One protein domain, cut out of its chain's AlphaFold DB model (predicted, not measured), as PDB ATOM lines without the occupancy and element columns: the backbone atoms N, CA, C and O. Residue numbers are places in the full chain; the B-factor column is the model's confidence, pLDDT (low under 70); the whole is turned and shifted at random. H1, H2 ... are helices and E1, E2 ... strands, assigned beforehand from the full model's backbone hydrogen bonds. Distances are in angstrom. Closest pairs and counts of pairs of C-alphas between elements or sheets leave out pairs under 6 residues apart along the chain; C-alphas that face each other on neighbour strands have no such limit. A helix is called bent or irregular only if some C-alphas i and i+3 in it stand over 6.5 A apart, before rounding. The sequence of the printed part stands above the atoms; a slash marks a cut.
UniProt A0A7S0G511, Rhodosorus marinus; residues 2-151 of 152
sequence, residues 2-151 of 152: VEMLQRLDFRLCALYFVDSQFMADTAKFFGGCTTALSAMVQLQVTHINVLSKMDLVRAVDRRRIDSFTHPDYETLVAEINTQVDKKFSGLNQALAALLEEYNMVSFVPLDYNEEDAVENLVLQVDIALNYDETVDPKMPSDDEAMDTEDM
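Overview. This is residues 2 to 151 of the 152 residues of a protein of Rhodosorus marinus (UniProt A0A7S0G511). A small parallel sheet has H3 along one face and H7 along the other, making three layers; the helical hairpin H5 and H6 packs on H3, and residues 131 to 151, holding H8, stick out as a long tail. The 150 printed residues have eight named helices and three named strands, in the order H1 E1 H2 H3 E2 H4 H5 H6 E3 H7 H8, and the class is mostly helix. The sheet's order is E1 E2 E3. The whole is loose, with a radius of gyration of the C-alphas of 21.3 A and spans of 79 by 38 by 21 A; without its free stretches the body spans 46 by 39 by 17 A.

Arrangement. Begin at H1, residues 2 to 6; it is close to but not clearly touching H3, residues 26 to 43, the closest C-alphas being Val 2 and Leu 43, 7.1 A apart. E1, residues 13 to 19, is parallel to the inner strand E2, residues 46 to 52; N 14 and O 46 are 2.9 A apart, within hydrogen-bond range. E1, H2 and H3, E2 form a strand-helix-strand unit, parallel neighbour strands joined through helices, with a right-handed crossover. H2, residues 20 to 24, only grazes the sheet and touches H3 only at the corner. H3, the hub, lies over E1 and E2 at a height of 9.8 A over the sheet. H4, residues 59 to 69, touches H2; the closest C-alphas, Met 23 and Ile 65, are 5.9 A apart. H5, residues 73 to 83, and H6, residues 86 to 101, form a hairpin, opposite ways at a shallow tilt of 25 degrees, closest at C-alphas Tyr 73 and Ala 96, 5.8 A. With residues 26 to 27 alone H3 touches H5, closest at C-alphas Thr 26 and Ile 80, 6.2 A. E3, residues 107 to 109, is parallel to E2, with N 108 and O 49 2.9 A apart. E2, H4 H5 H6, E3 is a second such unit. H7, residues 115 to 128, is on the opposite face from H3, 9.4 A high over the sheet. H8, residues 143 to 149, touches no helix. Every O i to N i+4 pair is within hydrogen-bond range in H1, H3, H5 and H7, against 0 of 1 in H2 (O i to N i+3: 1 of 2), 5 of 7 in H4, 10 of 12 in H6 and 0 of 3 in H8 (1 of 4).

Along the chain. Find C-alpha 2 at (32.381, 12.179, 42.246), where H1 begins. E1 is 19.4 A long and E2 18.7 A. From C-alpha 26 at (49.835, 22.113, 17.285) H3 runs 25.8 A. H6 runs 23.8 A and is irregular, C-alphas 87 and 90 being 7.4 A apart; H7 runs 20.3 A. H8 ends at C-alpha 149 (27.356, -6.547, 74.250).

Size, cuts and confidence. The C-alphas farthest apart, Lys 86 and Asp 150, are 79.4 A apart. The printed part has no cut. The link from H7 to H8 is long, with 14 residues. Look for pLDDT under 70 at residues 59 to 60, 103 to 106 and 130 to 151.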
ATOM      1  N   VAL A   2      31.165  11.773  41.510       72.69
ATOM      2  CA  VAL A   2      32.381  12.179  42.246       72.69
ATOM      3  C   VAL A   2      32.069  12.616  43.683       72.69
ATOM      4  O   VAL A   2      32.568  11.997  44.612       72.69
ATOM      5  N   GLU A   3      31.144  13.562  43.877       74.19
ATOM      6  CA  GLU A   3      30.731  14.009  45.222       74.19
ATOM      7  C   GLU A   3      30.188  12.873  46.105       74.19
ATOM      8  O   GLU A   3      30.387  12.856  47.313       74.19
ATOM      9  N   MET A   4      29.489  11.901  45.511       76.81
ATOM     10  CA  MET A   4      28.938  10.763  46.249       76.81
ATOM     11  C   MET A   4      30.046   9.806  46.699       76.81
ATOM     12  O   MET A   4      29.996   9.305  47.813       76.81
ATOM     13  N   LEU A   5      31.045   9.573  45.847       76.69
ATOM     14  CA  LEU A   5      32.204   8.736  46.160       76.69
ATOM     15  C   LEU A   5      33.127   9.416  47.180       76.69
ATOM     16  O   LEU A   5      33.577   8.759  48.109       76.69
ATOM     17  N   GLN A   6      33.317  10.734  47.090       74.44
ATOM     18  CA  GLN A   6      34.027  11.508  48.116       74.44
ATOM     19  C   GLN A   6      33.303  11.458  49.469       74.44
ATOM     20  O   GLN A   6      33.941  11.331  50.506       74.44
ATOM     21  N   ARG A   7      31.962  11.484  49.478       76.75
ATOM     22  CA  ARG A   7      31.161  11.291  50.703       76.75
ATOM     23  C   ARG A   7      31.256   9.883  51.294       76.75
ATOM     24  O   ARG A   7      30.906   9.710  52.455       76.75
ATOM     25  N   LEU A   8      31.686   8.904  50.503       78.38
ATOM     26  CA  LEU A   8      31.962   7.529  50.928       78.38
ATOM     27  C   LEU A   8      33.452   7.316  51.259       78.38
ATOM     28  O   LEU A   8      33.890   6.175  51.355       78.38
ATOM     29  N   ASP A   9      34.210   8.405  51.423       74.12
ATOM     30  CA  ASP A   9      35.632   8.426  51.789       74.12
ATOM     31  C   ASP A   9      36.579   7.795  50.747       74.12
ATOM     32  O   ASP A   9      37.699   7.384  51.046       74.12
ATOM     33  N   PHE A  10      36.160   7.748  49.476       78.69
ATOM     34  CA  PHE A  10      37.049   7.357  48.382       78.69
ATOM     35  C   PHE A  10      37.924   8.531  47.934       78.69
ATOM     36  O   PHE A  10      37.424   9.591  47.546       78.69
ATOM     37  N   ARG A  11      39.241   8.302  47.878       75.12
ATOM     38  CA  ARG A  11      40.185   9.181  47.172       75.12
ATOM     39  C   ARG A  11      40.099   8.912  45.672       75.12
ATOM     40  O   ARG A  11      40.219   7.770  45.237       75.12
ATOM     41  N   LEU A  12      39.871   9.958  44.885       79.00
ATOM     42  CA  LEU A  12      39.646   9.849  43.445       79.00
ATOM     43  C   LEU A  12      40.778  10.525  42.675       79.00
ATOM     44  O   LEU A  12      41.085  11.690  42.911       79.00
ATOM     45  N   CYS A  13      41.333   9.799  41.711       84.38
ATOM     46  CA  CYS A  13      42.206  10.323  40.671       84.38
ATOM     47  C   CYS A  13      41.584   9.954  39.323       84.38
ATOM     48  O   CYS A  13      41.128   8.823  39.134       84.38
ATOM     49  N   ALA A  14      41.525  10.907  38.400       86.50
ATOM     50  CA  ALA A  14      41.028  10.680  37.054       86.50
ATOM     51  C   ALA A  14      42.193  10.619  36.064       86.50
ATOM     52  O   ALA A  14      43.031  11.515  36.005       86.50
ATOM     53  N   LEU A  15      42.218   9.571  35.246       88.69
ATOM     54  CA  LEU A  15      43.165   9.445  34.144       88.69
ATOM     55  C   LEU A  15      42.505   9.943  32.858       88.69
ATOM     56  O   LEU A  15      41.487   9.397  32.423       88.69
ATOM     57  N   TYR A  16      43.074  10.977  32.246       89.00
ATOM     58  CA  TYR A  16      42.609  11.520  30.975       89.00
ATOM     59  C   TYR A  16      43.489  11.015  29.833       89.00
ATOM     60  O   TYR A  16      44.611  11.481  29.640       89.00
ATOM     61  N   PHE A  17      42.973  10.050  29.075       88.06
ATOM     62  CA  PHE A  17      43.697   9.446  27.963       88.06
ATOM     63  C   PHE A  17      43.508  10.241  26.671       88.06
ATOM     64  O   PHE A  17      42.389  10.425  26.188       88.06
ATOM     65  N   VAL A  18      44.623  10.642  26.072       87.44
ATOM     66  CA  VAL A  18      44.708  11.207  24.725       87.44
ATOM     67  C   VAL A  18      45.482  10.233  23.847       87.44
ATOM     68  O   VAL A  18      46.425   9.593  24.294       87.44
ATOM     69  N   ASP A  19      45.072  10.060  22.597       87.62
ATOM     70  CA  ASP A  19      45.801   9.230  21.635       87.62
ATOM     71  C   ASP A  19      47.024   9.998  21.106       87.62
ATOM     72  O   ASP A  19      46.911  11.173  20.742       87.62
ATOM     73  N   SER A  20      48.184   9.346  21.050       83.62
ATOM     74  CA  SER A  20      49.447   9.915  20.571       83.62
ATOM     75  C   SER A  20      49.336  10.601  19.201       83.62
ATOM     76  O   SER A  20      49.992  11.616  18.960       83.62
ATOM     77  N   GLN A  21      48.443  10.136  18.320       81.56
ATOM     78  CA  GLN A  21      48.212  10.742  17.000       81.56
ATOM     79  C   GLN A  21      47.625  12.163  17.057       81.56
ATOM     80  O   GLN A  21      47.701  12.907  16.072       81.56
ATOM     81  N   PHE A  22      47.045  12.573  18.188       76.19
ATOM     82  CA  PHE A  22      46.560  13.941  18.394       76.19
ATOM     83  C   PHE A  22      47.689  14.929  18.697       76.19
ATOM     84  O   PHE A  22      47.519  16.117  18.439       76.19
ATOM     85  N   MET A  23      48.855  14.456  19.143       75.00
ATOM     86  CA  MET A  23      50.050  15.279  19.385       75.00
ATOM     87  C   MET A  23      50.886  15.496  18.109       75.00
ATOM     88  O   MET A  23      52.044  15.885  18.175       75.00
ATOM     89  N   ALA A  24      50.345  15.211  16.922       74.50
ATOM     90  CA  ALA A  24      51.069  15.383  15.658       74.50
ATOM     91  C   ALA A  24      50.992  16.815  15.089       74.50
ATOM     92  O   ALA A  24      51.749  17.155  14.176       74.50
ATOM     93  N   ASP A  25      50.058  17.625  15.587       81.62
ATOM     94  CA  ASP A  25      49.737  18.963  15.092       81.62
ATOM     95  C   ASP A  25      49.423  19.888  16.272       81.62
ATOM     96  O   ASP A  25      48.652  19.530  17.166       81.62
ATOM     97  N   THR A  26      49.989  21.090  16.250       82.56
ATOM     98  CA  THR A  26      49.835  22.113  17.285       82.56
ATOM     99  C   THR A  26      48.371  22.498  17.511       82.56
ATOM    100  O   THR A  26      47.939  22.632  18.654       82.56
ATOM    101  N   ALA A  27      47.543  22.584  16.466       84.25
ATOM    102  CA  ALA A  27      46.118  22.886  16.628       84.25
ATOM    103  C   ALA A  27      45.362  21.765  17.363       84.25
ATOM    104  O   ALA A  27      44.488  22.030  18.194       84.25
ATOM    105  N   LYS A  28      45.717  20.503  17.095       86.06
ATOM    106  CA  LYS A  28      45.133  19.342  17.783       86.06
ATOM    107  C   LYS A  28      45.623  19.236  19.222       86.06
ATOM    108  O   LYS A  28      44.820  18.908  20.092       86.06
ATOM    109  N   PHE A  29      46.890  19.571  19.470       84.00
ATOM    110  CA  PHE A  29      47.466  19.667  20.808       84.00
ATOM    111  C   PHE A  29      46.659  20.628  21.688       84.00
ATOM    112  O   PHE A  29      46.109  20.213  22.707       84.00
ATOM    113  N   PHE A  30      46.475  21.879  21.247       84.50
ATOM    114  CA  PHE A  30      45.695  22.873  21.994       84.50
ATOM    115  C   PHE A  30      44.245  22.432  22.228       84.50
ATOM    116  O   PHE A  30      43.708  22.642  23.317       84.50
ATOM    117  N   GLY A  31      43.612  21.783  21.247       86.94
ATOM    118  CA  GLY A  31      42.270  21.219  21.411       86.94
ATOM    119  C   GLY A  31      42.218  20.089  22.447       86.94
ATOM    120  O   GLY A  31      41.305  20.053  23.274       86.94
ATOM    121  N   GLY A  32      43.217  19.203  22.444       86.00
ATOM    122  CA  GLY A  32      43.366  18.122  23.418       86.00
ATOM    123  C   GLY A  32      43.528  18.648  24.841       86.00
ATOM    124  O   GLY A  32      42.766  18.251  25.724       86.00
ATOM    125  N   CYS A  33      44.441  19.600  25.044       85.12
ATOM    126  CA  CYS A  33      44.674  20.230  26.343       85.12
ATOM    127  C   CYS A  33      43.440  21.010  26.821       85.12
ATOM    128  O   CYS A  33      42.984  20.829  27.941       85.12
ATOM    129  N   THR A  34      42.802  21.799  25.956       85.94
ATOM    130  CA  THR A  34      41.583  22.544  26.332       85.94
ATOM    131  C   THR A  34      40.439  21.607  26.738       85.94
ATOM    132  O   THR A  34      39.677  21.902  27.661       85.94
ATOM    133  N   THR A  35      40.321  20.452  26.078       88.31
ATOM    134  CA  THR A  35      39.316  19.438  26.432       88.31
ATOM    135  C   THR A  35      39.644  18.778  27.770       88.31
ATOM    136  O   THR A  35      38.751  18.636  28.607       88.31
ATOM    137  N   ALA A  36      40.918  18.448  28.008       86.69
ATOM    138  CA  ALA A  36      41.389  17.946  29.298       86.69
ATOM    139  C   ALA A  36      41.068  18.943  30.419       86.69
ATOM    140  O   ALA A  36      40.488  18.570  31.436       86.69
ATOM    141  N   LEU A  37      41.347  20.229  30.193       85.88
ATOM    142  CA  LEU A  37      41.049  21.305  31.133       85.88
ATOM    143  C   LEU A  37      39.556  21.414  31.434       85.88
ATOM    144  O   LEU A  37      39.160  21.536  32.590       85.88
ATOM    145  N   SER A  38      38.712  21.332  30.405       88.50
ATOM    146  CA  SER A  38      37.263  21.353  30.600       88.50
ATOM    147  C   SER A  38      36.795  20.191  31.480       88.50
ATOM    148  O   SER A  38      35.959  20.393  32.360       88.50
ATOM    149  N   ALA A  39      37.366  18.997  31.294       86.94
ATOM    150  CA  ALA A  39      37.074  17.840  32.135       86.94
ATOM    151  C   ALA A  39      37.545  18.049  33.584       86.94
ATOM    152  O   ALA A  39      36.776  17.784  34.507       86.94
ATOM    153  N   MET A  40      38.750  18.598  33.787       84.12
ATOM    154  CA  MET A  40      39.276  18.926  35.120       84.12
ATOM    155  C   MET A  40      38.354  19.883  35.879       84.12
ATOM    156  O   MET A  40      38.014  19.632  37.033       84.12
ATOM    157  N   VAL A  41      37.895  20.951  35.220       83.81
ATOM    158  CA  VAL A  41      36.995  21.945  35.828       83.81
ATOM    159  C   VAL A  41      35.629  21.340  36.160       83.81
ATOM    160  O   VAL A  41      35.062  21.651  37.206       83.81
ATOM    161  N   GLN A  42      35.094  20.471  35.298       85.19
ATOM    162  CA  GLN A  42      33.797  19.823  35.524       85.19
ATOM    163  C   GLN A  42      33.834  18.777  36.642       85.19
ATOM    164  O   GLN A  42      32.848  18.626  37.361       85.19
ATOM    165  N   LEU A  43      34.936  18.033  36.769       82.12
ATOM    166  CA  LEU A  43      35.052  16.928  37.723       82.12
ATOM    167  C   LEU A  43      35.649  17.344  39.070       82.12
ATOM    168  O   LEU A  43      35.413  16.643  40.050       82.12
ATOM    169  N   GLN A  44      36.389  18.456  39.130       79.62
ATOM    170  CA  GLN A  44      37.041  18.971  40.344       79.62
ATOM    171  C   GLN A  44      37.870  17.909  41.094       79.62
ATOM    172  O   GLN A  44      37.899  17.872  42.323       79.62
ATOM    173  N   VAL A  45      38.539  17.024  40.350       77.69
ATOM    174  CA  VAL A  45      39.399  15.958  40.888       77.69
ATOM    175  C   VAL A  45      40.813  16.083  40.342       77.69
ATOM    176  O   VAL A  45      41.021  16.654  39.270       77.69
ATOM    177  N   THR A  46      41.780  15.500  41.050       77.06
ATOM    178  CA  THR A  46      43.150  15.374  40.552       77.06
ATOM    179  C   THR A  46      43.144  14.573  39.254       77.06
ATOM    180  O   THR A  46      42.689  13.427  39.224       77.06
ATOM    181  N   HIS A  47      43.624  15.189  38.176       82.44
ATOM    182  CA  HIS A  47      43.719  14.574  36.858       82.44
ATOM    183  C   HIS A  47      45.173  14.288  36.507       82.44
ATOM    184  O   HIS A  47      46.035  15.145  36.690       82.44
ATOM    185  N   ILE A  48      45.418  13.129  35.911       86.81
ATOM    186  CA  ILE A  48      46.679  12.816  35.240       86.81
ATOM    187  C   ILE A  48      46.383  12.675  33.755       86.81
ATOM    188  O   ILE A  48      45.501  11.914  33.350       86.81
ATOM    189  N   ASN A  49      47.116  13.424  32.939       87.62
ATOM    190  CA  ASN A  49      46.997  13.360  31.493       87.62
ATOM    191  C   ASN A  49      47.923  12.265  30.958       87.62
ATOM    192  O   ASN A  49      49.119  12.258  31.244       87.62
ATOM    193  N   VAL A  50      47.385  11.339  30.170       89.19
ATOM    194  CA  VAL A  50      48.115  10.168  29.670       89.19
ATOM    195  C   VAL A  50      48.063  10.140  28.151       89.19
ATOM    196  O   VAL A  50      46.987  10.216  27.557       89.19
ATOM    197  N   LEU A  51      49.220   9.987  27.512       88.44
ATOM    198  CA  LEU A  51      49.323   9.741  26.079       88.44
ATOM    199  C   LEU A  51      49.315   8.243  25.805       88.44
ATOM    200  O   LEU A  51      50.299   7.544  26.004       88.44
ATOM    201  N   SER A  52      48.178   7.757  25.333       87.38
ATOM    202  CA  SER A  52      47.969   6.372  24.925       87.38
ATOM    203  C   SER A  52      48.488   6.092  23.514       87.38
ATOM    204  O   SER A  52      48.635   6.996  22.689       87.38
ATOM    205  N   LYS A  53      48.684   4.803  23.218       86.38
ATOM    206  CA  LYS A  53      49.071   4.289  21.895       86.38
ATOM    207  C   LYS A  53      50.405   4.842  21.388       86.38
ATOM    208  O   LYS A  53      50.549   5.211  20.218       86.38
ATOM    209  N   MET A  54      51.392   4.939  22.275       83.00
ATOM    210  CA  MET A  54      52.752   5.340  21.900       83.00
ATOM    211  C   MET A  54      53.455   4.306  21.000       83.00
ATOM    212  O   MET A  54      54.412   4.651  20.306       83.00
ATOM    213  N   ASP A  55      52.932   3.081  20.932       82.06
ATOM    214  CA  ASP A  55      53.366   2.005  20.036       82.06
ATOM    215  C   ASP A  55      53.105   2.314  18.552       82.06
ATOM    216  O   ASP A  55      53.866   1.906  17.674       82.06
ATOM    217  N   LEU A  56      52.045   3.075  18.259       82.50
ATOM    218  CA  LEU A  56      51.680   3.461  16.892       82.50
ATOM    219  C   LEU A  56      52.500   4.647  16.367       82.50
ATOM    220  O   LEU A  56      52.418   4.987  15.181       82.50
ATOM    221  N   VAL A  57      53.288   5.285  17.231       79.62
ATOM    222  CA  VAL A  57      54.092   6.455  16.886       79.62
ATOM    223  C   VAL A  57      55.364   6.004  16.190       79.62
ATOM    224  O   VAL A  57      56.200   5.288  16.742       79.62
ATOM    225  N   ARG A  58      55.566   6.482  14.964       75.88
ATOM    226  CA  ARG A  58      56.819   6.253  14.242       75.88
ATOM    227  C   ARG A  58      57.973   6.964  14.948       75.88
ATOM    228  O   ARG A  58      57.811   8.061  15.469       75.88
ATOM    229  N   ALA A  59      59.182   6.409  14.868       69.88
ATOM    230  CA  ALA A  59      60.375   7.006  15.487       69.88
ATOM    231  C   ALA A  59      60.650   8.467  15.055       69.88
ATOM    232  O   ALA A  59      61.257   9.229  15.801       69.88
ATOM    233  N   VAL A  60      60.188   8.866  13.864       62.91
ATOM    234  CA  VAL A  60      60.286  10.245  13.355       62.91
ATOM    235  C   VAL A  60      59.348  11.195  14.109       62.91
ATOM    236  O   VAL A  60      59.720  12.333  14.385       62.91
ATOM    237  N   ASP A  61      58.169  10.708  14.491       74.75
ATOM    238  CA  ASP A  61      57.142  11.485  15.181       74.75
ATOM    239  C   ASP A  61      57.368  11.517  16.699       74.75
ATOM    240  O   ASP A  61      56.945  12.468  17.348       74.75
ATOM    241  N   ARG A  62      58.127  10.564  17.269       74.88
ATOM    242  CA  ARG A  62      58.505  10.578  18.698       74.88
ATOM    243  C   ARG A  62      59.182  11.884  19.120       74.88
ATOM    244  O   ARG A  62      58.800  12.452  20.128       74.88
ATOM    245  N   ARG A  63      60.092  12.433  18.300       74.75
ATOM    246  CA  ARG A  63      60.737  13.731  18.594       74.75
ATOM    247  C   ARG A  63      59.746  14.891  18.668       74.75
ATOM    248  O   ARG A  63      59.956  15.830  19.431       74.75
ATOM    249  N   ARG A  64      58.694  14.847  17.843       74.75
ATOM    250  CA  ARG A  64      57.622  15.844  17.889       74.75
ATOM    251  C   ARG A  64      56.816  15.686  19.167       74.75
ATOM    252  O   ARG A  64      56.630  16.676  19.856       74.75
ATOM    253  N   ILE A  65      56.424  14.462  19.516       77.81
ATOM    254  CA  ILE A  65      55.694  14.193  20.762       77.81
ATOM    255  C   ILE A  65      56.513  14.621  21.983       77.81
ATOM    256  O   ILE A  65      55.976  15.324  22.826       77.81
ATOM    257  N   ASP A  66      57.814  14.330  22.028       77.12
ATOM    258  CA  ASP A  66      58.693  14.768  23.123       77.12
ATOM    259  C   ASP A  66      58.732  16.299  23.270       77.12
ATOM    260  O   ASP A  66      58.819  16.818  24.383       77.12
ATOM    261  N   SER A  67      58.623  17.023  22.150       73.50
ATOM    262  CA  SER A  67      58.536  18.490  22.137       73.50
ATOM    263  C   SER A  67      57.179  18.999  22.643       73.50
ATOM    264  O   SER A  67      57.104  20.117  23.139       73.50
ATOM    265  N   PHE A  68      56.114  18.197  22.550       75.56
ATOM    266  CA  PHE A  68      54.793  18.504  23.114       75.56
ATOM    267  C   PHE A  68      54.649  18.081  24.579       75.56
ATOM    268  O   PHE A  68      53.842  18.668  25.295       75.56
ATOM    269  N   THR A  69      55.442  17.111  25.041       73.12
ATOM    270  CA  THR A  69      55.564  16.749  26.464       73.12
ATOM    271  C   THR A  69      56.270  17.844  27.269       73.12
ATOM    272  O   THR A  69      56.023  17.987  28.458       73.12
ATOM    273  N   HIS A  70      57.131  18.642  26.625       73.06
ATOM    274  CA  HIS A  70      57.766  19.829  27.212       73.06
ATOM    275  C   HIS A  70      57.645  21.022  26.247       73.06
ATOM    276  O   HIS A  70      58.642  21.449  25.657       73.06
ATOM    277  N   PRO A  71      56.424  21.535  26.030       72.19
ATOM    278  CA  PRO A  71      56.165  22.573  25.067       72.19
ATOM    279  C   PRO A  71      56.663  23.918  25.582       72.19
ATOM    280  O   PRO A  71      56.370  24.339  26.700       72.19
ATOM    281  N   ASP A  72      57.359  24.625  24.702       80.00
ATOM    282  CA  ASP A  72      57.513  26.066  24.805       80.00
ATOM    283  C   ASP A  72      56.288  26.731  24.165       80.00
ATOM    284  O   ASP A  72      56.110  26.725  22.940       80.00
ATOM    285  N   TYR A  73      55.418  27.281  25.010       79.00
ATOM    286  CA  TYR A  73      54.170  27.905  24.592       79.00
ATOM    287  C   TYR A  73      54.381  29.079  23.631       79.00
ATOM    288  O   TYR A  73      53.553  29.273  22.738       79.00
ATOM    289  N   GLU A  74      55.488  29.822  23.736       81.94
ATOM    290  CA  GLU A  74      55.786  30.914  22.802       81.94
ATOM    291  C   GLU A  74      56.013  30.375  21.387       81.94
ATOM    292  O   GLU A  74      55.432  30.870  20.412       81.94
ATOM    293  N   THR A  75      56.802  29.306  21.281       83.38
ATOM    294  CA  THR A  75      57.086  28.632  20.013       83.38
ATOM    295  C   THR A  75      55.821  28.007  19.415       83.38
ATOM    296  O   THR A  75      55.558  28.170  18.220       83.38
ATOM    297  N   LEU A  76      54.981  27.365  20.234       81.81
ATOM    298  CA  LEU A  76      53.719  26.778  19.770       81.81
ATOM    299  C   LEU A  76      52.712  27.832  19.290       81.81
ATOM    300  O   LEU A  76      52.035  27.627  18.279       81.81
ATOM    301  N   VAL A  77      52.618  28.977  19.974       85.31
ATOM    302  CA  VAL A  77      51.752  30.093  19.553       85.31
ATOM    303  C   VAL A  77      52.239  30.692  18.236       85.31
ATOM    304  O   VAL A  77      51.428  31.035  17.370       85.31
ATOM    305  N   ALA A  78      53.554  30.811  18.048       85.00
ATOM    306  CA  ALA A  78      54.114  31.256  16.779       85.00
ATOM    307  C   ALA A  78      53.756  30.283  15.645       85.00
ATOM    308  O   ALA A  78      53.281  30.723  14.597       85.00
ATOM    309  N   GLU A  79      53.902  28.973  15.869       84.44
ATOM    310  CA  GLU A  79      53.586  27.941  14.881       84.44
ATOM    311  C   GLU A  79      52.099  27.944  14.500       84.44
ATOM    312  O   GLU A  79      51.769  28.040  13.315       84.44
ATOM    313  N   ILE A  80      51.182  27.943  15.471       83.50
ATOM    314  CA  ILE A  80      49.739  27.942  15.181       83.50
ATOM    315  C   ILE A  80      49.291  29.230  14.479       83.50
ATOM    316  O   ILE A  80      48.439  29.185  13.593       83.50
ATOM    317  N   ASN A  81      49.912  30.375  14.778       84.56
ATOM    318  CA  ASN A  81      49.635  31.642  14.093       84.56
ATOM    319  C   ASN A  81      50.122  31.671  12.637       84.56
ATOM    320  O   ASN A  81      49.687  32.534  11.873       84.56
ATOM    321  N   THR A  82      51.017  30.762  12.237       83.56
ATOM    322  CA  THR A  82      51.367  30.581  10.817       83.56
ATOM    323  C   THR A  82      50.356  29.718  10.069       83.56
ATOM    324  O   THR A  82      50.155  29.911   8.872       83.56
ATOM    325  N   GLN A  83      49.705  28.790  10.771       79.56
ATOM    326  CA  GLN A  83      48.725  27.865  10.199       79.56
ATOM    327  C   GLN A  83      47.305  28.447  10.184       79.56
ATOM    328  O   GLN A  83      46.492  28.093   9.329       79.56
ATOM    329  N   VAL A  84      47.004  29.345  11.123       78.06
ATOM    330  CA  VAL A  84      45.680  29.924  11.353       78.06
ATOM    331  C   VAL A  84      45.678  31.412  10.982       78.06
ATOM    332  O   VAL A  84      46.664  32.120  11.166       78.06
ATOM    333  N   ASP A  85      44.549  31.911  10.468       79.06
ATOM    334  CA  ASP A  85      44.359  33.337  10.171       79.06
ATOM    335  C   ASP A  85      44.762  34.232  11.355       79.06
ATOM    336  O   ASP A  85      44.335  34.010  12.493       79.06
ATOM    337  N   LYS A  86      45.445  35.348  11.065       77.19
ATOM    338  CA  LYS A  86      45.898  36.339  12.065       77.19
ATOM    339  C   LYS A  86      44.790  36.893  12.968       77.19
ATOM    340  O   LYS A  86      45.089  37.466  14.008       77.19
ATOM    341  N   LYS A  87      43.518  36.732  12.593       82.62
ATOM    342  CA  LYS A  87      42.361  37.118  13.416       82.62
ATOM    343  C   LYS A  87      42.247  36.319  14.722       82.62
ATOM    344  O   LYS A  87      41.619  36.800  15.656       82.62
ATOM    345  N   PHE A  88      42.843  35.127  14.791       81.50
ATOM    346  CA  PHE A  88      42.793  34.248  15.962       81.50
ATOM    347  C   PHE A  88      44.042  34.335  16.850       81.50
ATOM    348  O   PHE A  88      44.134  33.608  17.835       81.50
ATOM    349  N   SER A  89      44.981  35.241  16.561       82.38
ATOM    350  CA  SER A  89      46.224  35.352  17.334       82.38
ATOM    351  C   SER A  89      45.987  35.660  18.813       82.38
ATOM    352  O   SER A  89      46.623  35.056  19.671       82.38
ATOM    353  N   GLY A  90      45.017  36.531  19.115       86.44
ATOM    354  CA  GLY A  90      44.633  36.837  20.495       86.44
ATOM    355  C   GLY A  90      44.045  35.631  21.235       86.44
ATOM    356  O   GLY A  90      44.317  35.450  22.416       86.44
ATOM    357  N   LEU A  91      43.292  34.772  20.534       87.56
ATOM    358  CA  LEU A  91      42.750  33.538  21.110       87.56
ATOM    359  C   LEU A  91      43.866  32.532  21.402       87.56
ATOM    360  O   LEU A  91      43.910  31.980  22.495       87.56
ATOM    361  N   ASN A  92      44.777  32.324  20.450       87.38
ATOM    362  CA  ASN A  92      45.893  31.391  20.608       87.38
ATOM    363  C   ASN A  92      46.801  31.800  21.777       87.38
ATOM    364  O   ASN A  92      47.231  30.950  22.550       87.38
ATOM    365  N   GLN A  93      47.034  33.104  21.954       87.94
ATOM    366  CA  GLN A  93      47.815  33.622  23.075       87.94
ATOM    367  C   GLN A  93      47.096  33.455  24.421       87.94
ATOM    368  O   GLN A  93      47.726  33.075  25.404       87.94
ATOM    369  N   ALA A  94      45.780  33.680  24.471       89.12
ATOM    370  CA  ALA A  94      44.989  33.431  25.676       89.12
ATOM    371  C   ALA A  94      44.938  31.937  26.043       89.12
ATOM    372  O   ALA A  94      45.032  31.593  27.217       89.12
ATOM    373  N   LEU A  95      44.827  31.047  25.048       86.56
ATOM    374  CA  LEU A  95      44.878  29.597  25.251       86.56
ATOM    375  C   LEU A  95      46.230  29.153  25.808       86.56
ATOM    376  O   LEU A  95      46.266  28.364  26.743       86.56
ATOM    377  N   ALA A  96      47.331  29.670  25.268       85.69
ATOM    378  CA  ALA A  96      48.667  29.369  25.771       85.69
ATOM    379  C   ALA A  96      48.855  29.804  27.228       85.69
ATOM    380  O   ALA A  96      49.273  28.989  28.043       85.69
ATOM    381  N   ALA A  97      48.452  31.032  27.571       87.38
ATOM    382  CA  ALA A  97      48.511  31.522  28.948       87.38
ATOM    383  C   ALA A  97      47.684  30.650  29.912       87.38
ATOM    384  O   ALA A  97      48.127  30.350  31.017       87.38
ATOM    385  N   LEU A  98      46.503  30.197  29.478       85.94
ATOM    386  CA  LEU A  98      45.653  29.309  30.270       85.94
ATOM    387  C   LEU A  98      46.300  27.932  30.489       85.94
ATOM    388  O   LEU A  98      46.252  27.392  31.588       85.94
ATOM    389  N   LEU A  99      46.903  27.341  29.456       83.31
ATOM    390  CA  LEU A  99      47.565  26.039  29.589       83.31
ATOM    391  C   LEU A  99      48.817  26.105  30.471       83.31
ATOM    392  O   LEU A  99      49.090  25.159  31.215       83.31
ATOM    393  N   GLU A 100      49.545  27.221  30.411       82.44
ATOM    394  CA  GLU A 100      50.685  27.503  31.281       82.44
ATOM    395  C   GLU A 100      50.254  27.623  32.749       82.44
ATOM    396  O   GLU A 100      50.843  26.971  33.611       82.44
ATOM    397  N   GLU A 101      49.173  28.357  33.035       82.88
ATOM    398  CA  GLU A 101      48.634  28.527  34.393       82.88
ATOM    399  C   GLU A 101      48.239  27.192  35.046       82.88
ATOM    400  O   GLU A 101      48.517  26.966  36.224       82.88
ATOM    401  N   TYR A 102      47.635  26.279  34.283       75.94
ATOM    402  CA  TYR A 102      47.212  24.965  34.784       75.94
ATOM    403  C   TYR A 102      48.321  23.902  34.754       75.94
ATOM    404  O   TYR A 102      48.056  22.743  35.078       75.94
ATOM    405  N   ASN A 103      49.546  24.265  34.357       69.12
ATOM    406  CA  ASN A 103      50.690  23.361  34.208       69.12
ATOM    407  C   ASN A 103      50.334  22.050  33.476       69.12
ATOM    408  O   ASN A 103      50.804  20.963  33.816       69.12
ATOM    409  N   MET A 104      49.475  22.138  32.457       65.62
ATOM    410  CA  MET A 104      48.847  20.981  31.798       65.62
ATOM    411  C   MET A 104      49.815  20.171  30.906       65.62
ATOM    412  O   MET A 104      49.411  19.279  30.163       65.62
ATOM    413  N   VAL A 105      51.102  20.487  30.999       57.94
ATOM    414  CA  VAL A 105      52.209  20.008  30.173       57.94
ATOM    415  C   VAL A 105      52.575  18.551  30.433       57.94
ATOM    416  O   VAL A 105      53.062  17.874  29.535       57.94
ATOM    417  N   SER A 106      52.349  18.048  31.644       67.88
ATOM    418  CA  SER A 106      52.832  16.717  32.012       67.88
ATOM    419  C   SER A 106      51.899  15.627  31.485       67.88
ATOM    420  O   SER A 106      51.085  15.072  32.221       67.88
ATOM    421  N   PHE A 107      51.996  15.332  30.190       80.62
ATOM    422  CA  PHE A 107      51.445  14.107  29.629       80.62
ATOM    423  C   PHE A 107      52.400  12.945  29.893       80.62
ATOM    424  O   PHE A 107      53.566  12.988  29.506       80.62
ATOM    425  N   VAL A 108      51.893  11.878  30.500       85.62
ATOM    426  CA  VAL A 108      52.661  10.649  30.712       85.62
ATOM    427  C   VAL A 108      52.533   9.770  29.468       85.62
ATOM    428  O   VAL A 108      51.416   9.346  29.155       85.62
ATOM    429  N   PRO A 109      53.618   9.494  28.723       86.25
ATOM    430  CA  PRO A 109      53.560   8.564  27.605       86.25
ATOM    431  C   PRO A 109      53.332   7.141  28.119       86.25
ATOM    432  O   PRO A 109      54.031   6.674  29.012       86.25
ATOM    433  N   LEU A 110      52.359   6.448  27.532       86.06
ATOM    434  CA  LEU A 110      52.021   5.066  27.847       86.06
ATOM    435  C   LEU A 110      52.206   4.193  26.603       86.06
ATOM    436  O   LEU A 110      51.420   4.256  25.646       86.06
ATOM    437  N   ASP A 111      53.245   3.363  26.635       84.50
ATOM    438  CA  ASP A 111      53.476   2.274  25.687       84.50
ATOM    439  C   ASP A 111      53.208   0.948  26.405       84.50
ATOM    440  O   ASP A 111      53.874   0.624  27.380       84.50
ATOM    441  N   TYR A 112      52.219   0.172  25.950       81.06
ATOM    442  CA  TYR A 112      51.899  -1.114  26.587       81.06
ATOM    443  C   TYR A 112      52.970  -2.182  26.342       81.06
ATOM    444  O   TYR A 112      52.935  -3.230  26.983       81.06
ATOM    445  N   ASN A 113      53.884  -1.960  25.393       81.12
ATOM    446  CA  ASN A 113      55.008  -2.865  25.166       81.12
ATOM    447  C   ASN A 113      56.119  -2.677  26.208       81.12
ATOM    448  O   ASN A 113      57.010  -3.519  26.294       81.12
ATOM    449  N   GLU A 114      56.082  -1.582  26.968       81.94
ATOM    450  CA  GLU A 114      57.066  -1.223  27.982       81.94
ATOM    451  C   GLU A 114      56.414  -1.334  29.366       81.94
ATOM    452  O   GLU A 114      55.598  -0.499  29.754       81.94
ATOM    453  N   GLU A 115      56.743  -2.391  30.116       81.75
ATOM    454  CA  GLU A 115      56.175  -2.614  31.458       81.75
ATOM    455  C   GLU A 115      56.486  -1.444  32.411       81.75
ATOM    456  O   GLU A 115      55.611  -1.013  33.168       81.75
ATOM    457  N   ASP A 116      57.675  -0.849  32.277       85.56
ATOM    458  CA  ASP A 116      58.131   0.298  33.068       85.56
ATOM    459  C   ASP A 116      57.219   1.533  32.908       85.56
ATOM    460  O   ASP A 116      57.069   2.336  33.834       85.56
ATOM    461  N   ALA A 117      56.564   1.700  31.752       84.62
ATOM    462  CA  ALA A 117      55.671   2.832  31.501       84.62
ATOM    463  C   ALA A 117      54.393   2.752  32.352       84.62
ATOM    464  O   ALA A 117      53.894   3.772  32.838       84.62
ATOM    465  N   VAL A 118      53.873   1.538  32.560       86.69
ATOM    466  CA  VAL A 118      52.708   1.301  33.423       86.69
ATOM    467  C   VAL A 118      53.091   1.508  34.884       86.69
ATOM    468  O   VAL A 118      52.344   2.156  35.616       86.69
ATOM    469  N   GLU A 119      54.259   1.018  35.300       87.81
ATOM    470  CA  GLU A 119      54.758   1.192  36.667       87.81
ATOM    471  C   GLU A 119      54.948   2.676  37.018       87.81
ATOM    472  O   GLU A 119      54.489   3.132  38.065       87.81
ATOM    473  N   ASN A 120      55.522   3.465  36.107       87.00
ATOM    474  CA  ASN A 120      55.663   4.912  36.280       87.00
ATOM    475  C   ASN A 120      54.299   5.617  36.390       87.00
ATOM    476  O   ASN A 120      54.111   6.474  37.254       87.00
ATOM    477  N   LEU A 121      53.317   5.235  35.565       88.38
ATOM    478  CA  LEU A 121      51.970   5.801  35.656       88.38
ATOM    479  C   LEU A 121      51.312   5.491  37.008       88.38
ATOM    480  O   LEU A 121      50.700   6.380  37.598       88.38
ATOM    481  N   VAL A 122      51.451   4.263  37.514       87.25
ATOM    482  CA  VAL A 122      50.940   3.872  38.839       87.25
ATOM    483  C   VAL A 122      51.614   4.687  39.939       87.25
ATOM    484  O   VAL A 122      50.918   5.274  40.763       87.25
ATOM    485  N   LEU A 123      52.941   4.829  39.898       87.50
ATOM    486  CA  LEU A 123      53.685   5.659  40.847       87.50
ATOM    487  C   LEU A 123      53.167   7.109  40.859       87.50
ATOM    488  O   LEU A 123      52.979   7.700  41.921       87.50
ATOM    489  N   GLN A 124      52.905   7.691  39.688       85.94
ATOM    490  CA  GLN A 124      52.355   9.046  39.598       85.94
ATOM    491  C   GLN A 124      50.933   9.145  40.147       85.94
ATOM    492  O   GLN A 124      50.605  10.144  40.786       85.94
ATOM    493  N   VAL A 125      50.098   8.125  39.933       86.38
ATOM    494  CA  VAL A 125      48.764   8.042  40.543       86.38
ATOM    495  C   VAL A 125      48.871   8.003  42.065       86.38
ATOM    496  O   VAL A 125      48.158   8.751  42.731       86.38
ATOM    497  N   ASP A 126      49.781   7.203  42.615       86.38
ATOM    498  CA  ASP A 126      49.979   7.086  44.062       86.38
ATOM    499  C   ASP A 126      50.457   8.406  44.683       86.38
ATOM    500  O   ASP A 126      49.944   8.836  45.721       86.38
ATOM    501  N   ILE A 127      51.379   9.102  44.010       82.62
ATOM    502  CA  ILE A 127      51.825  10.446  44.401       82.62
ATOM    503  C   ILE A 127      50.654  11.439  44.341       82.62
ATOM    504  O   ILE A 127      50.438  12.203  45.279       82.62
ATOM    505  N   ALA A 128      49.870  11.422  43.262       80.56
ATOM    506  CA  ALA A 128      48.754  12.343  43.042       80.56
ATOM    507  C   ALA A 128      47.578  12.124  44.010       80.56
ATOM    508  O   ALA A 128      46.875  13.074  44.361       80.56
ATOM    509  N   LEU A 129      47.359  10.884  44.447       79.31
ATOM    510  CA  LEU A 129      46.374  10.528  45.471       79.31
ATOM    511  C   LEU A 129      46.835  10.875  46.888       79.31
ATOM    512  O   LEU A 129      46.022  10.781  47.809       79.31
ATOM    513  N   ASN A 130      48.093  11.299  47.046       67.38
ATOM    514  CA  ASN A 130      48.740  11.585  48.313       67.38
ATOM    515  C   ASN A 130      48.647  10.363  49.240       67.38
ATOM    516  O   ASN A 130      47.761  10.259  50.094       67.38
ATOM    517  N   TYR A 131      49.561   9.409  49.048       54.53
ATOM    518  CA  TYR A 131      49.844   8.354  50.024       54.53
ATOM    519  C   TYR A 131      50.447   8.991  51.291       54.53
ATOM    520  O   TYR A 131      51.631   8.867  51.580       54.53
ATOM    521  N   ASP A 132      49.639   9.767  52.005       49.62
ATOM    522  CA  ASP A 132      49.981  10.341  53.290       49.62
ATOM    523  C   ASP A 132      49.811   9.224  54.321       49.62
ATOM    524  O   ASP A 132      48.708   8.705  54.523       49.62
ATOM    525  N   GLU A 133      50.897   8.855  54.998       47.84
ATOM    526  CA  GLU A 133      50.918   7.969  56.174       47.84
ATOM    527  C   GLU A 133      50.123   8.553  57.373       47.84
ATOM    528  O   GLU A 133      50.238   8.096  58.503       47.84
ATOM    529  N   THR A 134      49.307   9.583  57.143       47.06
ATOM    530  CA  THR A 134      48.594  10.403  58.127       47.06
ATOM    531  C   THR A 134      47.106  10.068  58.235       47.06
ATOM    532  O   THR A 134      46.428  10.627  59.101       47.06
ATOM    533  N   VAL A 135      46.563   9.181  57.398       49.50
ATOM    534  CA  VAL A 135      45.214   8.643  57.627       49.50
ATOM    535  C   VAL A 135      45.352   7.345  58.407       49.50
ATOM    536  O   VAL A 135      45.177   6.257  57.863       49.50
ATOM    537  N   ASP A 136      45.689   7.461  59.692       50.12
ATOM    538  CA  ASP A 136      45.398   6.372  60.619       50.12
ATOM    539  C   ASP A 136      43.885   6.115  60.519       50.12
ATOM    540  O   ASP A 136      43.099   7.071  60.633       50.12
ATOM    541  N   PRO A 137      43.436   4.873  60.259       56.41
ATOM    542  CA  PRO A 137      42.019   4.567  60.327       56.41
ATOM    543  C   PRO A 137      41.549   4.993  61.714       56.41
ATOM    544  O   PRO A 137      42.099   4.541  62.720       56.41
ATOM    545  N   LYS A 138      40.558   5.892  61.789       58.12
ATOM    546  CA  LYS A 138      39.902   6.173  63.065       58.12
ATOM    547  C   LYS A 138      39.400   4.836  63.579       58.12
ATOM    548  O   LYS A 138      38.475   4.266  62.999       58.12
ATOM    549  N   MET A 139      40.044   4.325  64.627       50.53
ATOM    550  CA  MET A 139      39.500   3.196  65.358       50.53
ATOM    551  C   MET A 139      38.078   3.597  65.758       50.53
ATOM    552  O   MET A 139      37.892   4.745  66.189       50.53
ATOM    553  N   PRO A 140      37.076   2.726  65.545       57.84
ATOM    554  CA  PRO A 140      35.742   2.989  66.059       57.84
ATOM    555  C   PRO A 140      35.896   3.346  67.537       57.84
ATOM    556  O   PRO A 140      36.626   2.672  68.265       57.84
ATOM    557  N   SER A 141      35.318   4.474  67.945       56.22
ATOM    558  CA  SER A 141      35.337   4.880  69.345       56.22
ATOM    559  C   SER A 141      34.750   3.750  70.183       56.22
ATOM    560  O   SER A 141      33.720   3.197  69.798       56.22
ATOM    561  N   ASP A 142      35.377   3.441  71.322       55.66
ATOM    562  CA  ASP A 142      34.952   2.377  72.246       55.66
ATOM    563  C   ASP A 142      33.466   2.478  72.666       55.66
ATOM    564  O   ASP A 142      32.873   1.489  73.093       55.66
ATOM    565  N   ASP A 143      32.834   3.640  72.465       55.84
ATOM    566  CA  ASP A 143      31.398   3.864  72.655       55.84
ATOM    567  C   ASP A 143      30.502   3.038  71.700       55.84
ATOM    568  O   ASP A 143      29.371   2.727  72.060       55.84
ATOM    569  N   GLU A 144      30.978   2.629  70.513       52.34
ATOM    570  CA  GLU A 144      30.203   1.792  69.573       52.34
ATOM    571  C   GLU A 144      30.338   0.282  69.847       52.34
ATOM    572  O   GLU A 144      29.527  -0.507  69.362       52.34
ATOM    573  N   ALA A 145      31.335  -0.144  70.634       47.69
ATOM    574  CA  ALA A 145      31.524  -1.553  70.993       47.69
ATOM    575  C   ALA A 145      30.610  -1.995  72.151       47.69
ATOM    576  O   ALA A 145      30.243  -3.170  72.238       47.69
ATOM    577  N   MET A 146      30.211  -1.055  73.014       50.16
ATOM    578  CA  MET A 146      29.353  -1.334  74.169       50.16
ATOM    579  C   MET A 146      27.886  -1.597  73.800       50.16
ATOM    580  O   MET A 146      27.233  -2.388  74.476       50.16
ATOM    581  N   ASP A 147      27.377  -1.025  72.706       51.88
ATOM    582  CA  ASP A 147      25.976  -1.229  72.299       51.88
ATOM    583  C   ASP A 147      25.705  -2.650  71.763       51.88
ATOM    584  O   ASP A 147      24.557  -3.098  71.719       51.88
ATOM    585  N   THR A 148      26.748  -3.394  71.377       50.44
ATOM    586  CA  THR A 148      26.621  -4.780  70.893       50.44
ATOM    587  C   THR A 148      26.708  -5.853  71.978       50.44
ATOM    588  O   THR A 148      26.238  -6.966  71.737       50.44
ATOM    589  N   GLU A 149      27.267  -5.561  73.157       47.69
ATOM    590  CA  GLU A 149      27.356  -6.547  74.250       47.69
ATOM    591  C   GLU A 149      26.100  -6.582  75.139       47.69
ATOM    592  O   GLU A 149      25.810  -7.625  75.721       47.69
ATOM    593  N   ASP A 150      25.285  -5.521  75.159       47.78
ATOM    594  CA  ASP A 150      24.031  -5.460  75.935       47.78
ATOM    595  C   ASP A 150      22.797  -6.048  75.202       47.78
ATOM    596  O   ASP A 150      21.676  -6.005  75.720       47.78
ATOM    597  N   MET A 151      22.972  -6.631  74.005       50.91
ATOM    598  CA  MET A 151      21.905  -7.311  73.236       50.91
ATOM    599  C   MET A 151      22.067  -8.843  73.107       50.91
ATOM    600  O   MET A 151      21.355  -9.452  72.299       50.91
TER     601      MET A 151